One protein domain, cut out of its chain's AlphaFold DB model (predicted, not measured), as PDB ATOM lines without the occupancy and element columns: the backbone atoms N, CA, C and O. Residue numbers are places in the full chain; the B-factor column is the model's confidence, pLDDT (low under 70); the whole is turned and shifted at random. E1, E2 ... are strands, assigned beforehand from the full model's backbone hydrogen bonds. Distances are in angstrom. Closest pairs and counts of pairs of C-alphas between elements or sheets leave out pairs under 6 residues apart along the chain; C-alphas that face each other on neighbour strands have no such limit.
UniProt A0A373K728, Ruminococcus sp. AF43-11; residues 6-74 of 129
ATOM      1  N   HIS A   6      29.286  -0.862 -49.627       91.00
ATOM      2  CA  HIS A   6      28.899  -1.375 -48.317       91.00
ATOM      3  C   HIS A   6      29.998  -1.057 -47.302       91.00
ATOM      4  O   HIS A   6      31.178  -0.997 -47.666       91.00
ATOM      5  N   PHE A   7      29.650  -0.873 -46.026       94.75
ATOM      6  CA  PHE A   7      30.680  -0.886 -44.989       94.75
ATOM      7  C   PHE A   7      31.142  -2.319 -44.749       94.75
ATOM      8  O   PHE A   7      30.380  -3.273 -44.896       94.75
ATOM      9  N   ILE A   8      32.407  -2.456 -44.370       93.75
ATOM     10  CA  ILE A   8      33.001  -3.737 -44.008       93.75
ATOM     11  C   ILE A   8      33.919  -3.555 -42.805       93.75
ATOM     12  O   ILE A   8      34.658  -2.572 -42.736       93.75
ATOM     13  N   ASP A   9      33.888  -4.481 -41.852       94.38
ATOM     14  CA  ASP A   9      34.847  -4.469 -40.748       94.38
ATOM     15  C   ASP A   9      36.262  -4.806 -41.256       94.38
ATOM     16  O   ASP A   9      36.471  -5.774 -41.986       94.38
ATOM     17  N   LEU A  10      37.258  -4.003 -40.872       94.19
ATOM     18  CA  LEU A  10      38.666  -4.227 -41.213       94.19
ATOM     19  C   LEU A  10      39.350  -5.067 -40.130       94.19
ATOM     20  O   LEU A  10      40.167  -4.567 -39.355       94.19
ATOM     21  N   ASN A  11      39.012  -6.351 -40.075       92.75
ATOM     22  CA  ASN A  11      39.593  -7.348 -39.172       92.75
ATOM     23  C   ASN A  11      39.685  -8.726 -39.873       92.75
ATOM     24  O   ASN A  11      39.090  -8.894 -40.933       92.75
ATOM     25  N   PRO A  12      40.402  -9.721 -39.309       90.06
ATOM     26  CA  PRO A  12      40.588 -11.032 -39.951       90.06
ATOM     27  C   PRO A  12      39.309 -11.822 -40.274       90.06
ATOM     28  O   PRO A  12      39.333 -12.668 -41.157       90.06
ATOM     29  N   ASP A  13      38.212 -11.547 -39.566       88.38
ATOM     30  CA  ASP A  13      36.880 -12.120 -39.804       88.38
ATOM     31  C   ASP A  13      35.933 -10.966 -40.175       88.38
ATOM     32  O   ASP A  13      35.230 -10.446 -39.293       88.38
ATOM     33  N   PRO A  14      36.038 -10.443 -41.414       89.50
ATOM     34  CA  PRO A  14      35.359  -9.224 -41.818       89.50
ATOM     35  C   PRO A  14      33.867  -9.481 -42.013       89.50
ATOM     36  O   PRO A  14      33.450 -10.509 -42.545       89.50
ATOM     37  N   LYS A  15      33.047  -8.508 -41.622       90.19
ATOM     38  CA  LYS A  15      31.593  -8.552 -41.803       90.19
ATOM     39  C   LYS A  15      31.142  -7.327 -42.566       90.19
ATOM     40  O   LYS A  15      31.575  -6.223 -42.236       90.19
ATOM     41  N   LEU A  16      30.274  -7.520 -43.558       90.69
ATOM     42  CA  LEU A  16      29.540  -6.409 -44.148       90.69
ATOM     43  C   LEU A  16      28.585  -5.830 -43.106       90.69
ATOM     44  O   LEU A  16      27.963  -6.561 -42.332       90.69
ATOM     45  N   THR A  17      28.497  -4.507 -43.066       91.00
ATOM     46  CA  THR A  17      27.637  -3.790 -42.131       91.00
ATOM     47  C   THR A  17      26.866  -2.693 -42.847       91.00
ATOM     48  O   THR A  17      27.340  -2.082 -43.802       91.00
ATOM     49  N   GLU A  18      25.659  -2.423 -42.359       90.06
ATOM     50  CA  GLU A  18      24.853  -1.288 -42.818       90.06
ATOM     51  C   GLU A  18      25.366   0.036 -42.230       90.06
ATOM     52  O   GLU A  18      25.348   1.079 -42.879       90.06
ATOM     53  N   ILE A  19      25.867  -0.016 -40.994       92.50
ATOM     54  CA  ILE A  19      26.304   1.153 -40.230       92.50
ATOM     55  C   ILE A  19      27.822   1.099 -40.039       92.50
ATOM     56  O   ILE A  19      28.399   0.033 -39.793       92.50
ATOM     57  N   ALA A  20      28.466   2.263 -40.125       94.06
ATOM     58  CA  ALA A  20      29.878   2.417 -39.809       94.06
ATOM     59  C   ALA A  20      30.154   2.196 -38.308       94.06
ATOM     60  O   ALA A  20      29.353   2.536 -37.437       94.06
ATOM     61  N   ARG A  21      31.332   1.661 -37.989       93.81
ATOM     62  CA  ARG A  21      31.854   1.584 -36.622       93.81
ATOM     63  C   ARG A  21      32.274   2.967 -36.129       93.81
ATOM     64  O   ARG A  21      32.341   3.932 -36.891       93.81
ATOM     65  N   CYS A  22      32.574   3.048 -34.835       91.50
ATOM     66  CA  CYS A  22      33.108   4.267 -34.240       91.50
ATOM     67  C   CYS A  22      34.390   4.695 -34.970       91.50
ATOM     68  O   CYS A  22      35.298   3.889 -35.164       91.50
ATOM     69  N   ILE A  23      34.468   5.966 -35.369       94.25
ATOM     70  CA  ILE A  23      35.664   6.510 -36.015       94.25
ATOM     71  C   ILE A  23      36.712   6.750 -34.936       94.25
ATOM     72  O   ILE A  23      36.568   7.649 -34.113       94.25
ATOM     73  N   THR A  24      37.777   5.950 -34.939       94.06
ATOM     74  CA  THR A  24      38.855   6.075 -33.953       94.06
ATOM     75  C   THR A  24      39.968   6.992 -34.458       94.06
ATOM     76  O   THR A  24      40.159   7.196 -35.660       94.06
ATOM     77  N   ALA A  25      40.793   7.516 -33.549       93.62
ATOM     78  CA  ALA A  25      41.985   8.286 -33.923       93.62
ATOM     79  C   ALA A  25      43.038   7.468 -34.700       93.62
ATOM     80  O   ALA A  25      43.989   8.041 -35.231       93.62
ATOM     81  N   ARG A  26      42.893   6.137 -34.740       91.50
ATOM     82  CA  ARG A  26      43.767   5.200 -35.458       91.50
ATOM     83  C   ARG A  26      43.063   4.549 -36.649       91.50
ATOM     84  O   ARG A  26      43.532   3.522 -37.132       91.50
ATOM     85  N   GLN A  27      41.992   5.159 -37.159       93.00
ATOM     86  CA  GLN A  27      41.249   4.656 -38.320       93.00
ATOM     87  C   GLN A  27      42.148   4.400 -39.545       93.00
ATOM     88  O   GLN A  27      41.851   3.550 -40.383       93.00
ATOM     89  N   ASP A  28      43.281   5.103 -39.652       92.75
ATOM     90  CA  ASP A  28      44.232   4.951 -40.754       92.75
ATOM     91  C   ASP A  28      45.103   3.686 -40.686       92.75
ATOM     92  O   ASP A  28      45.744   3.350 -41.689       92.75
ATOM     93  N   SER A  29      45.083   2.963 -39.560       92.06
ATOM     94  CA  SER A  29      45.912   1.775 -39.302       92.06
ATOM     95  C   SER A  29      45.520   0.540 -40.118       92.06
ATOM     96  O   SER A  29      46.298  -0.406 -40.202       92.06
ATOM     97  N   GLY A  30      44.363   0.565 -40.786       90.06
ATOM     98  CA  GLY A  30      43.911  -0.527 -41.644       90.06
ATOM     99  C   GLY A  30      43.327  -1.689 -40.845       90.06
ATOM    100  O   GLY A  30      42.441  -1.478 -40.016       90.06
ATOM    101  N   ILE A  31      43.786  -2.908 -41.144       92.00
ATOM    102  CA  ILE A  31      43.243  -4.137 -40.558       92.00
ATOM    103  C   ILE A  31      43.713  -4.270 -39.108       92.00
ATOM    104  O   ILE A  31      44.911  -4.326 -38.834       92.00
ATOM    105  N   SER A  32      42.759  -4.347 -38.184       91.69
ATOM    106  CA  SER A  32      42.994  -4.540 -36.757       91.69
ATOM    107  C   SER A  32      42.647  -5.962 -36.320       91.69
ATOM    108  O   SER A  32      41.719  -6.582 -36.831       91.69
ATOM    109  N   ASN A  33      43.343  -6.467 -35.300       91.69
ATOM    110  CA  ASN A  33      42.974  -7.723 -34.635       91.69
ATOM    111  C   ASN A  33      41.734  -7.577 -33.736       91.69
ATOM    112  O   ASN A  33      41.197  -8.573 -33.246       91.69
ATOM    113  N   ARG A  34      41.279  -6.345 -33.484       90.56
ATOM    114  CA  ARG A  34      40.088  -6.072 -32.681       90.56
ATOM    115  C   ARG A  34      38.848  -6.114 -33.562       90.56
ATOM    116  O   ARG A  34      38.762  -5.437 -34.583       90.56
ATOM    117  N   LYS A  35      37.867  -6.907 -33.136       90.62
ATOM    118  CA  LYS A  35      36.583  -7.035 -33.831       90.62
ATOM    119  C   LYS A  35      35.840  -5.698 -33.814       90.62
ATOM    120  O   LYS A  35      35.793  -5.051 -32.770       90.62
ATOM    121  N   ALA A  36      35.242  -5.331 -34.948       89.44
ATOM    122  CA  ALA A  36      34.391  -4.147 -35.092       89.44
ATOM    123  C   ALA A  36      35.050  -2.807 -34.685       89.44
ATOM    124  O   ALA A  36      34.349  -1.872 -34.300       89.44
ATOM    125  N   GLU A  37      36.384  -2.697 -34.757       92.19
ATOM    126  CA  GLU A  37      37.094  -1.455 -34.408       92.19
ATOM    127  C   GLU A  37      37.081  -0.438 -35.556       92.19
ATOM    128  O   GLU A  37      36.810   0.736 -35.327       92.19
ATOM    129  N   HIS A  38      37.350  -0.879 -36.789       94.62
ATOM    130  CA  HIS A  38      37.467   0.002 -37.950       94.62
ATOM    131  C   HIS A  38      36.526  -0.424 -39.071       94.62
ATOM    132  O   HIS A  38      36.540  -1.579 -39.489       94.62
ATOM    133  N   SER A  39      35.796   0.542 -39.631       95.88
ATOM    134  CA  SER A  39      35.118   0.367 -40.917       95.88
ATOM    135  C   SER A  39      36.013   0.698 -42.110       95.88
ATOM    136  O   SER A  39      36.701   1.722 -42.156       95.88
ATOM    137  N   GLY A  40      35.945  -0.160 -43.115       95.38
ATOM    138  CA  GLY A  40      36.334   0.101 -44.488       95.38
ATOM    139  C   GLY A  40      35.107   0.234 -45.381       95.38
ATOM    140  O   GLY A  40      33.971   0.312 -44.911       95.38
ATOM    141  N   VAL A  41      35.361   0.238 -46.682       94.19
ATOM    142  CA  VAL A  41      34.346   0.233 -47.731       94.19
ATOM    143  C   VAL A  41      34.627  -0.946 -48.647       94.19
ATOM    144  O   VAL A  41      35.741  -1.075 -49.160       94.19
ATOM    145  N   PHE A  42      33.616  -1.781 -48.848       92.94
ATOM    146  CA  PHE A  42      33.566  -2.752 -49.925       92.94
ATOM    147  C   PHE A  42      32.879  -2.100 -51.127       92.94
ATOM    148  O   PHE A  42      31.761  -1.596 -51.011       92.94
ATOM    149  N   VAL A  43      33.580  -2.051 -52.254       90.75
ATOM    150  CA  VAL A  43      33.113  -1.468 -53.513       90.75
ATOM    151  C   VAL A  43      32.896  -2.611 -54.487       90.75
ATOM    152  O   VAL A  43      33.866  -3.267 -54.864       90.75
ATOM    153  N   GLU A  44      31.647  -2.855 -54.870       88.12
ATOM    154  CA  GLU A  44      31.307  -3.931 -55.797       88.12
ATOM    155  C   GLU A  44      31.746  -3.563 -57.221       88.12
ATOM    156  O   GLU A  44      31.463  -2.463 -57.716       88.12
ATOM    157  N   SER A  45      32.464  -4.475 -57.876       80.69
ATOM    158  CA  SER A  45      32.979  -4.271 -59.228       80.69
ATOM    159  C   SER A  45      31.984  -4.840 -60.236       80.69
ATOM    160  O   SER A  45      31.695  -6.032 -60.244       80.69
ATOM    161  N   THR A  46      31.468  -3.987 -61.122       68.50
ATOM    162  CA  THR A  46      30.565  -4.401 -62.214       68.50
ATOM    163  C   THR A  46      31.312  -4.903 -63.452       68.50
ATOM    164  O   THR A  46      30.713  -5.562 -64.294       68.50
ATOM    165  N   ASN A  47      32.619  -4.628 -63.552       65.69
ATOM    166  CA  ASN A  47      33.481  -5.072 -64.644       65.69
ATOM    167  C   ASN A  47      34.808  -5.594 -64.081       65.69
ATOM    168  O   ASN A  47      35.633  -4.826 -63.599       65.69
ATOM    169  N   ILE A  48      35.007  -6.911 -64.148       61.47
ATOM    170  CA  ILE A  48      36.221  -7.604 -63.670       61.47
ATOM    171  C   ILE A  48      37.352  -7.526 -64.722       61.47
ATOM    172  O   ILE A  48      38.502  -7.844 -64.433       61.47
ATOM    173  N   ALA A  49      37.032  -7.096 -65.948       59.00
ATOM    174  CA  ALA A  49      37.908  -7.210 -67.114       59.00
ATOM    175  C   ALA A  49      38.981  -6.110 -67.248       59.00
ATOM    176  O   ALA A  49      39.983  -6.357 -67.912       59.00
ATOM    177  N   ASP A  50      38.820  -4.950 -66.603       52.81
ATOM    178  CA  ASP A  50      39.747  -3.822 -66.759       52.81
ATOM    179  C   ASP A  50      40.504  -3.542 -65.442       52.81
ATOM    180  O   ASP A  50      39.962  -3.027 -64.466       52.81
ATOM    181  N   ASP A  51      41.791  -3.905 -65.418       53.47
ATOM    182  CA  ASP A  51      42.822  -3.473 -64.454       53.47
ATOM    183  C   ASP A  51      42.717  -3.909 -62.972       53.47
ATOM    184  O   ASP A  51      43.489  -3.450 -62.117       53.47
ATOM    185  N   GLU A  52      41.840  -4.849 -62.615       57.12
ATOM    186  CA  GLU A  52      41.769  -5.419 -61.260       57.12
ATOM    187  C   GLU A  52      42.795  -6.538 -61.019       57.12
ATOM    188  O   GLU A  52      42.513  -7.714 -61.205       57.12
ATOM    189  N   LYS A  53      43.996  -6.198 -60.525       63.12
ATOM    190  CA  LYS A  53      44.987  -7.226 -60.132       63.12
ATOM    191  C   LYS A  53      44.552  -8.079 -58.928       63.12
ATOM    192  O   LYS A  53      45.085  -9.171 -58.762       63.12
ATOM    193  N   PHE A  54      43.616  -7.600 -58.097       71.81
ATOM    194  CA  PHE A  54      43.108  -8.311 -56.914       71.81
ATOM    195  C   PHE A  54      41.662  -7.903 -56.593       71.81
ATOM    196  O   PHE A  54      41.399  -6.723 -56.362       71.81
ATOM    197  N   ALA A  55      40.764  -8.889 -56.516       83.31
ATOM    198  CA  ALA A  55      39.378  -8.741 -56.073       83.31
ATOM    199  C   ALA A  55      39.087  -9.701 -54.907       83.31
ATOM    200  O   ALA A  55      39.728 -10.745 -54.768       83.31
ATOM    201  N   VAL A  56      38.122  -9.340 -54.065       86.12
ATOM    202  CA  VAL A  56      37.638 -10.139 -52.935       86.12
ATOM    203  C   VAL A  56      36.209 -10.572 -53.233       86.12
ATOM    204  O   VAL A  56      35.386  -9.749 -53.631       86.12
ATOM    205  N   ALA A  57      35.928 -11.858 -53.027       87.75
ATOM    206  CA  ALA A  57      34.575 -12.394 -53.053       87.75
ATOM    207  C   ALA A  57      34.009 -12.425 -51.628       87.75
ATOM    208  O   ALA A  57      34.636 -12.979 -50.721       87.75
ATOM    209  N   PHE A  58      32.833 -11.841 -51.436       83.88
ATOM    210  CA  PHE A  58      32.043 -11.958 -50.220       83.88
ATOM    211  C   PHE A  58      30.833 -12.839 -50.518       83.88
ATOM    212  O   PHE A  58      30.080 -12.551 -51.445       83.88
ATOM    213  N   VAL A  59      30.679 -13.924 -49.762       85.56
ATOM    214  CA  VAL A  59      29.579 -14.875 -49.939       85.56
ATOM    215  C   VAL A  59      28.622 -14.715 -48.772       85.56
ATOM    216  O   VAL A  59      29.003 -14.915 -47.616       85.56
ATOM    217  N   GLU A  60      27.388 -14.340 -49.067       80.31
ATOM    218  CA  GLU A  60      26.336 -14.241 -48.069       80.31
ATOM    219  C   GLU A  60      25.806 -15.630 -47.662       80.31
ATOM    220  O   GLU A  60      25.891 -16.591 -48.433       80.31
ATOM    221  N   PRO A  61      25.206 -15.777 -46.464       81.88
ATOM    222  CA  PRO A  61      24.629 -17.051 -46.019       81.88
ATOM    223  C   PRO A  61      23.520 -17.613 -46.926       81.88
ATOM    224  O   PRO A  61      23.256 -18.811 -46.891       81.88
ATOM    225  N   ASN A  62      22.860 -16.761 -47.715       85.06
ATOM    226  CA  ASN A  62      21.848 -17.137 -48.710       85.06
ATOM    227  C   ASN A  62      22.460 -17.681 -50.023       85.06
ATOM    228  O   ASN A  62      21.716 -18.165 -50.874       85.06
ATOM    229  N   GLY A  63      23.787 -17.622 -50.185       83.75
ATOM    230  CA  GLY A  63      24.512 -18.045 -51.382       83.75
ATOM    231  C   GLY A  63      24.792 -16.939 -52.407       83.75
ATOM    232  O   GLY A  63      25.416 -17.234 -53.426       83.75
ATOM    233  N   GLU A  64      24.374 -15.691 -52.174       83.94
ATOM    234  CA  GLU A  64      24.736 -14.562 -53.040       83.94
ATOM    235  C   GLU A  64      26.240 -14.261 -52.945       83.94
ATOM    236  O   GLU A  64      26.842 -14.327 -51.872       83.94
ATOM    237  N   ILE A  65      26.863 -13.959 -54.090       85.25
ATOM    238  CA  ILE A  65      28.303 -13.691 -54.194       85.25
ATOM    239  C   ILE A  65      28.506 -12.269 -54.704       85.25
ATOM    240  O   ILE A  65      28.127 -11.945 -55.828       85.25
ATOM    241  N   HIS A  66      29.190 -11.459 -53.903       84.81
ATOM    242  CA  HIS A  66      29.601 -10.105 -54.251       84.81
ATOM    243  C   HIS A  66      31.095 -10.082 -54.544       84.81
ATOM    244  O   HIS A  66      31.895 -10.528 -53.723       84.81
ATOM    245  N   ILE A  67      31.494  -9.543 -55.695       87.62
ATOM    246  CA  ILE A  67      32.905  -9.435 -56.084       87.62
ATOM    247  C   ILE A  67      33.279  -7.962 -56.146       87.62
ATOM    248  O   ILE A  67      32.598  -7.158 -56.780       87.62
ATOM    249  N   GLY A  68      34.368  -7.596 -55.482       89.19
ATOM    250  CA  GLY A  68      34.765  -6.199 -55.425       89.19
ATOM    251  C   GLY A  68      36.080  -5.958 -54.709       89.19
ATOM    252  O   GLY A  68      36.886  -6.865 -54.494       89.19
ATOM    253  N   ARG A  69      36.292  -4.706 -54.313       89.12
ATOM    254  CA  ARG A  69      37.511  -4.249 -53.642       89.12
ATOM    255  C   ARG A  69      37.218  -3.708 -52.260       89.12
ATOM    256  O   ARG A  69      36.259  -2.969 -52.052       89.12
ATOM    257  N   ILE A  70      38.116  -4.002 -51.327       90.81
ATOM    258  CA  ILE A  70      38.102  -3.408 -49.993       90.81
ATOM    259  C   ILE A  70      39.082  -2.239 -49.969       90.81
ATOM    260  O   ILE A  70      40.240  -2.366 -50.365       90.81
ATOM    261  N   ARG A  71      38.634  -1.100 -49.446       92.94
ATOM    262  CA  ARG A  71      39.498   0.038 -49.120       92.94
ATOM    263  C   ARG A  71      39.172   0.592 -47.741       92.94
ATOM    264  O   ARG A  71      38.115   0.337 -47.175       92.94
ATOM    265  N   LYS A  72      40.068   1.422 -47.215       94.62
ATOM    266  CA  LYS A  72      39.764   2.239 -46.037       94.62
ATOM    267  C   LYS A  72      38.719   3.305 -46.383       94.62
ATOM    268  O   LYS A  72      38.659   3.774 -47.526       94.62
ATOM    269  N   LEU A  73      37.948   3.720 -45.380       95.94
ATOM    270  CA  LEU A  73      37.287   5.024 -45.422       95.94
ATOM    271  C   LEU A  73      38.348   6.103 -45.604       95.94
ATOM    272  O   LEU A  73      39.393   6.020 -44.975       95.94
ATOM    273  N   THR A  74      38.090   7.083 -46.458       96.12
ATOM    274  CA  THR A  74      38.950   8.254 -46.658       96.12
ATOM    275  C   THR A  74      38.801   9.238 -45.493       96.12
ATOM    276  O   THR A  74      37.773   9.225 -44.810       96.12
TER     277      THR A  74
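Overview. This is residues 6 to 74 of the 129 residues of a protein of Ruminococcus sp. AF43-11 (UniProt A0A373K728). Little regular structure is here: one sheet of four strands, curled like part of a barrel, with long loops at its ends. The printed part has 69 residues, 22 of them in E1, E2, E3 and E4 along the chain, all strand, with no named helix. The sheet's order is E1 E2 E4 E3, all antiparallel. The whole is compact, radius of gyration of the C-alphas 12.5 A, spanning 37 by 29 by 19 A.

Along the chain. Find C-alpha 6 at (28.899, -1.375, -48.317), where E1, residues 6 to 9, begins its 10.1 A. E2, residues 39 to 44, runs 16.0 A; E3, residues 56 to 59, 9.8 A; E4, residues 65 to 72, 21.3 A to C-alpha 72 at (39.764, 2.239, -46.037).

Arrangement. Hairpin E1 and E2 has N 40 and O 8 at 2.8 A. Between E2 and E4, look at N 41 and O 71, 2.8 A. E4 bends by 55 degrees at residue 68 and its pairing is staggered, with E3 over residues 65 to 68 and with E2 over residues 68 to 72; in hairpin E3 and E4, N 58 and O 66 are 2.8 A apart. E1 and E3 are apart.

Size, cuts and confidence. The C-alphas farthest apart, Ala 25 and Ala 49, are 36.9 A apart. The printed part has no cut; links E1 to E2 and E2 to E3 are long. Residues 46 to 53 have pLDDT under 70.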